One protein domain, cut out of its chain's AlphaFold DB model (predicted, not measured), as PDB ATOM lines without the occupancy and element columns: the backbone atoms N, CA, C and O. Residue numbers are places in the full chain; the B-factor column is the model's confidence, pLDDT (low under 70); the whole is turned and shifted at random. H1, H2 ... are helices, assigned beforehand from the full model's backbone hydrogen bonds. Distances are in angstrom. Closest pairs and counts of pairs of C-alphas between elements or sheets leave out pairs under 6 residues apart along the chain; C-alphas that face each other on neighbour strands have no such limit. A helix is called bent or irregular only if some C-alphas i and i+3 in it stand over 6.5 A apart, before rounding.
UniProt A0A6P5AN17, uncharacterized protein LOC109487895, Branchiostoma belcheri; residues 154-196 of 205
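What this domain is: This is residues 154 to 196 of the 205 residues of the protein "uncharacterized protein LOC109487895" of Branchiostoma belcheri (UniProt A0A6P5AN17). A drawn-out, open chain with no packed core: helix H1 lies near one end, set across the length, two very short helices, H2 and H3, follow one another at the far end, and a winding stretch without a named element, residues 167 to 185, spans the distance between them. Residues 167 to 171, just after H1, stick out to one side as a loop, and residues 154 to 158 form a free tail before H1. The printed part has 43 residues with three named helices, in the order H1, H2, H3, and no named strand. The class is all helix, though the helices hold 18 of the 43 printed residues, under half. The whole is extended, with a radius of gyration of the C-alphas of 17.2 A, and the C-alphas span 53 by 25 by 10 A.

Where its parts are: H1, the longest helix, has 8 residues, 159 to 166, and measures 10.6 A from first to last C-alpha. It begins with C-alpha 159 at (-34.170, -57.898, 44.959) and ends with C-alpha 166 at (-24.638, -55.809, 40.737). H2 is residues 186 to 190, 6.1 A from first to last C-alpha. H3 is residues 192 to 196, also 6.1 A from first to last C-alpha, and it ends with C-alpha 196 at (-34.081, -19.225, 27.367).

How they stand to each other: H1 touches no helix. It is apart from H2 and apart from H3. H2 and H3 are close but not clearly touching, with 2 pairs of C-alphas within 8 A. Their closest C-alphas, those of Phe 189 and Lys 195, are 6.4 A apart, and their centres are 9.2 A apart. In H2 and H3 every O i to N i+4 pair is within hydrogen-bond range, while in H1 2 of 4 such pairs are, beside 2 of 5 O i to N i+3 pairs. None of the helices is bent.

The domain as a whole: The outline is a rod, and the two C-alphas farthest apart, those of Glu 154 and Asn 196, are 55.6 A apart. Residues 154 to 162, of which 159 to 162 belong to H1, stand free, as do residues 166 to 171, residues 182 to 187, and residues 191 to 196, of which 192 to 196 belong to H3. The link from H1 to H2 is long, with 19 residues, and the link from H2 to H3 is tight, with 1 residue. The printed part has no cut. The mean pLDDT of the printed part is 77.2, and residues 157 to 167 are under 70; the mean is 59 in H1, 88 in H2 and 89 in H3.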
ATOM      1  N   GLU A 154     -38.325 -71.606  45.212       81.62
ATOM      2  CA  GLU A 154     -37.033 -72.022  44.633       81.62
ATOM      3  C   GLU A 154     -36.382 -70.921  43.781       81.62
ATOM      4  O   GLU A 154     -35.161 -70.781  43.744       81.62
ATOM      5  N   ASN A 155     -37.202 -70.123  43.095       73.69
ATOM      6  CA  ASN A 155     -36.758 -69.040  42.218       73.69
ATOM      7  C   ASN A 155     -36.855 -67.656  42.875       73.69
ATOM      8  O   ASN A 155     -36.570 -66.641  42.226       73.69
ATOM      9  N   PHE A 156     -37.271 -67.594  44.140       71.81
ATOM     10  CA  PHE A 156     -37.450 -66.344  44.852       71.81
ATOM     11  C   PHE A 156     -36.082 -65.768  45.189       71.81
ATOM     12  O   PHE A 156     -35.368 -66.241  46.071       71.81
ATOM     13  N   VAL A 157     -35.709 -64.707  44.479       64.94
ATOM     14  CA  VAL A 157     -34.524 -63.930  44.815       64.94
ATOM     15  C   VAL A 157     -34.970 -62.591  45.361       64.94
ATOM     16  O   VAL A 157     -35.665 -61.842  44.682       64.94
ATOM     17  N   VAL A 158     -34.533 -62.278  46.579       65.12
ATOM     18  CA  VAL A 158     -34.772 -60.971  47.187       65.12
ATOM     19  C   VAL A 158     -34.016 -59.912  46.382       65.12
ATOM     20  O   VAL A 158     -32.785 -59.950  46.290       65.12
ATOM     21  N   ASP A 159     -34.740 -58.947  45.816       56.91
ATOM     22  CA  ASP A 159     -34.170 -57.898  44.959       56.91
ATOM     23  C   ASP A 159     -33.041 -57.107  45.650       56.91
ATOM     24  O   ASP A 159     -32.084 -56.682  44.999       56.91
ATOM     25  N   SER A 160     -33.068 -56.981  46.982       60.81
ATOM     26  CA  SER A 160     -32.013 -56.327  47.778       60.81
ATOM     27  C   SER A 160     -30.650 -57.045  47.745       60.81
ATOM     28  O   SER A 160     -29.602 -56.411  47.892       60.81
ATOM     29  N   ILE A 161     -30.631 -58.360  47.513       57.75
ATOM     30  CA  ILE A 161     -29.398 -59.160  47.461       57.75
ATOM     31  C   ILE A 161     -28.794 -59.112  46.049       57.75
ATOM     32  O   ILE A 161     -27.589 -58.944  45.887       57.75
ATOM     33  N   LYS A 162     -29.614 -59.155  44.993       55.94
ATOM     34  CA  LYS A 162     -29.128 -58.988  43.606       55.94
ATOM     35  C   LYS A 162     -28.577 -57.588  43.340       55.94
ATOM     36  O   LYS A 162     -27.570 -57.438  42.651       55.94
ATOM     37  N   THR A 163     -29.235 -56.571  43.886       56.66
ATOM     38  CA  THR A 163     -28.865 -55.162  43.701       56.66
ATOM     39  C   THR A 163     -27.489 -54.846  44.291       56.66
ATOM     40  O   THR A 163     -26.690 -54.200  43.621       56.66
ATOM     41  N   SER A 164     -27.162 -55.359  45.479       59.34
ATOM     42  CA  SER A 164     -25.861 -55.140  46.134       59.34
ATOM     43  C   SER A 164     -24.682 -55.792  45.394       59.34
ATOM     44  O   SER A 164     -23.630 -55.167  45.268       59.34
ATOM     45  N   HIS A 165     -24.860 -56.989  44.824       61.50
ATOM     46  CA  HIS A 165     -23.821 -57.661  44.025       61.50
ATOM     47  C   HIS A 165     -23.669 -57.116  42.594       61.50
ATOM     48  O   HIS A 165     -22.635 -57.327  41.963       61.50
ATOM     49  N   ALA A 166     -24.676 -56.410  42.071       63.03
ATOM     50  CA  ALA A 166     -24.638 -55.809  40.737       63.03
ATOM     51  C   ALA A 166     -23.957 -54.428  40.702       63.03
ATOM     52  O   ALA A 166     -23.639 -53.934  39.616       63.03
ATOM     53  N   VAL A 167     -23.727 -53.803  41.865       65.75
ATOM     54  CA  VAL A 167     -23.057 -52.502  41.956       65.75
ATOM     55  C   VAL A 167     -21.561 -52.695  41.765       65.75
ATOM     56  O   VAL A 167     -20.871 -53.262  42.607       65.75
ATOM     57  N   THR A 168     -21.030 -52.169  40.670       72.00
ATOM     58  CA  THR A 168     -19.581 -52.050  40.482       72.00
ATOM     59  C   THR A 168     -19.212 -50.582  40.338       72.00
ATOM     60  O   THR A 168     -20.053 -49.759  39.974       72.00
ATOM     61  N   LYS A 169     -17.937 -50.239  40.562       70.00
ATOM     62  CA  LYS A 169     -17.426 -48.870  40.358       70.00
ATOM     63  C   LYS A 169     -17.788 -48.300  38.975       70.00
ATOM     64  O   LYS A 169     -17.960 -47.095  38.839       70.00
ATOM     65  N   TYR A 170     -17.914 -49.166  37.969       75.81
ATOM     66  CA  TYR A 170     -18.186 -48.801  36.575       75.81
ATOM     67  C   TYR A 170     -19.640 -49.042  36.143       75.81
ATOM     68  O   TYR A 170     -20.014 -48.698  35.025       75.81
ATOM     69  N   LYS A 171     -20.471 -49.624  37.015       75.81
ATOM     70  CA  LYS A 171     -21.891 -49.892  36.774       75.81
ATOM     71  C   LYS A 171     -22.662 -49.620  38.069       75.81
ATOM     72  O   LYS A 171     -22.904 -50.556  38.838       75.81
ATOM     73  N   PRO A 172     -22.982 -48.346  38.360       72.56
ATOM     74  CA  PRO A 172     -23.807 -48.017  39.512       72.56
ATOM     75  C   PRO A 172     -25.198 -48.634  39.336       72.56
ATOM     76  O   PRO A 172     -25.699 -48.743  38.217       72.56
ATOM     77  N   LEU A 173     -25.815 -49.038  40.449       73.00
ATOM     78  CA  LEU A 173     -27.139 -49.664  40.446       73.00
ATOM     79  C   LEU A 173     -28.204 -48.777  39.798       73.00
ATOM     80  O   LEU A 173     -29.067 -49.246  39.063       73.00
ATOM     81  N   ILE A 174     -28.116 -47.485  40.102       76.00
ATOM     82  CA  ILE A 174     -28.967 -46.444  39.557       76.00
ATOM     83  C   ILE A 174     -28.046 -45.578  38.693       76.00
ATOM     84  O   ILE A 174     -27.097 -44.994  39.228       76.00
ATOM     85  N   PRO A 175     -28.250 -45.528  37.365       75.25
ATOM     86  CA  PRO A 175     -27.451 -44.671  36.504       75.25
ATOM     87  C   PRO A 175     -27.665 -43.197  36.881       75.25
ATOM     88  O   PRO A 175     -28.723 -42.847  37.409       75.25
ATOM     89  N   PRO A 176     -26.690 -42.313  36.605       81.31
ATOM     90  CA  PRO A 176     -26.866 -40.886  36.834       81.31
ATOM     91  C   PRO A 176     -28.101 -40.395  36.074       81.31
ATOM     92  O   PRO A 176     -28.219 -40.582  34.860       81.31
ATOM     93  N   TYR A 177     -29.036 -39.796  36.810       85.12
ATOM     94  CA  TYR A 177     -30.278 -39.295  36.240       85.12
ATOM     95  C   TYR A 177     -29.989 -38.122  35.300       85.12
ATOM     96  O   TYR A 177     -29.319 -37.160  35.672       85.12
ATOM     97  N   ASN A 178     -30.512 -38.203  34.077       85.31
ATOM     98  CA  ASN A 178     -30.437 -37.126  33.102       85.31
ATOM     99  C   ASN A 178     -31.847 -36.664  32.737       85.31
ATOM    100  O   ASN A 178     -32.520 -37.274  31.905       85.31
ATOM    101  N   ALA A 179     -32.247 -35.539  33.322       86.31
ATOM    102  CA  ALA A 179     -33.555 -34.937  33.116       86.31
ATOM    103  C   ALA A 179     -33.808 -34.508  31.654       86.31
ATOM    104  O   ALA A 179     -34.956 -34.366  31.250       86.31
ATOM    105  N   LEU A 180     -32.771 -34.336  30.824       81.50
ATOM    106  CA  LEU A 180     -32.942 -34.016  29.398       81.50
ATOM    107  C   LEU A 180     -33.412 -35.219  28.570       81.50
ATOM    108  O   LEU A 180     -33.946 -35.039  27.479       81.50
ATOM    109  N   ARG A 181     -33.177 -36.443  29.056       82.81
ATOM    110  CA  ARG A 181     -33.534 -37.695  28.368       82.81
ATOM    111  C   ARG A 181     -34.771 -38.372  28.951       82.81
ATOM    112  O   ARG A 181     -35.245 -39.342  28.372       82.81
ATOM    113  N   ASP A 182     -35.275 -37.885  30.078       88.75
ATOM    114  CA  ASP A 182     -36.457 -38.436  30.733       88.75
ATOM    115  C   ASP A 182     -37.740 -37.961  30.028       88.75
ATOM    116  O   ASP A 182     -37.972 -36.769  29.833       88.75
ATOM    117  N   ASN A 183     -38.579 -38.918  29.622       90.69
ATOM    118  CA  ASN A 183     -39.838 -38.661  28.924       90.69
ATOM    119  C   ASN A 183     -40.800 -37.801  29.753       90.69
ATOM    120  O   ASN A 183     -41.554 -37.010  29.191       90.69
ATOM    121  N   HIS A 184     -40.772 -37.927  31.081       88.81
ATOM    122  CA  HIS A 184     -41.672 -37.179  31.957       88.81
ATOM    123  C   HIS A 184     -41.283 -35.704  32.077       88.81
ATOM    124  O   HIS A 184     -42.145 -34.845  32.255       88.81
ATOM    125  N   SER A 185     -39.998 -35.392  31.936       87.75
ATOM    126  CA  SER A 185     -39.466 -34.032  32.020       87.75
ATOM    127  C   SER A 185     -39.279 -33.365  30.658       87.75
ATOM    128  O   SER A 185     -39.047 -32.156  30.607       87.75
ATOM    129  N   GLN A 186     -39.419 -34.090  29.544       86.25
ATOM    130  CA  GLN A 186     -39.264 -33.538  28.192       86.25
ATOM    131  C   GLN A 186     -40.077 -32.256  27.990       86.25
ATOM    132  O   GLN A 186     -39.528 -31.235  27.578       86.25
ATOM    133  N   HIS A 187     -41.368 -32.259  28.332       88.88
ATOM    134  CA  HIS A 187     -42.234 -31.088  28.140       88.88
ATOM    135  C   HIS A 187     -41.747 -29.845  28.893       88.88
ATOM    136  O   HIS A 187     -41.826 -28.736  28.361       88.88
ATOM    137  N   TYR A 188     -41.180 -30.030  30.087       90.06
ATOM    138  CA  TYR A 188     -40.592 -28.947  30.868       90.06
ATOM    139  C   TYR A 188     -39.395 -28.317  30.140       90.06
ATOM    140  O   TYR A 188     -39.334 -27.098  29.985       90.06
ATOM    141  N   PHE A 189     -38.486 -29.132  29.599       86.69
ATOM    142  CA  PHE A 189     -37.320 -28.642  28.852       86.69
ATOM    143  C   PHE A 189     -37.651 -28.152  27.435       86.69
ATOM    144  O   PHE A 189     -36.877 -27.396  26.844       86.69
ATOM    145  N   HIS A 190     -38.805 -28.528  26.876       86.06
ATOM    146  CA  HIS A 190     -39.303 -27.976  25.615       86.06
ATOM    147  C   HIS A 190     -39.883 -26.563  25.761       86.06
ATOM    148  O   HIS A 190     -39.913 -25.830  24.766       86.06
ATOM    149  N   PHE A 191     -40.280 -26.157  26.971       90.69
ATOM    150  CA  PHE A 191     -40.837 -24.834  27.237       90.69
ATOM    151  C   PHE A 191     -39.837 -23.716  26.908       90.69
ATOM    152  O   PHE A 191     -38.693 -23.704  27.365       90.69
ATOM    153  N   LYS A 192     -40.286 -22.732  26.119       90.88
ATOM    154  CA  LYS A 192     -39.438 -21.643  25.605       90.88
ATOM    155  C   LYS A 192     -38.778 -20.832  26.725       90.88
ATOM    156  O   LYS A 192     -37.608 -20.485  26.602       90.88
ATOM    157  N   GLY A 193     -39.495 -20.569  27.819       90.44
ATOM    158  CA  GLY A 193     -38.947 -19.833  28.964       90.44
ATOM    159  C   GLY A 193     -37.813 -20.586  29.660       90.44
ATOM    160  O   GLY A 193     -36.782 -19.992  29.951       90.44
ATOM    161  N   VAL A 194     -37.953 -21.904  29.827       88.38
ATOM    162  CA  VAL A 194     -36.914 -22.765  30.417       88.38
ATOM    163  C   VAL A 194     -35.707 -22.869  29.486       88.38
ATOM    164  O   VAL A 194     -34.579 -22.752  29.946       88.38
ATOM    165  N   LYS A 195     -35.912 -22.994  28.169       87.31
ATOM    166  CA  LYS A 195     -34.804 -22.968  27.197       87.31
ATOM    167  C   LYS A 195     -34.021 -21.663  27.235       87.31
ATOM    168  O   LYS A 195     -32.797 -21.692  27.188       87.31
ATOM    169  N   ASN A 196     -34.720 -20.534  27.293       88.81
ATOM    170  CA  ASN A 196     -34.081 -19.225  27.367       88.81
ATOM    171  C   ASN A 196     -33.324 -19.067  28.684       88.81
ATOM    172  O   ASN A 196     -32.170 -18.664  28.656       88.81
TER     173      ASN A 196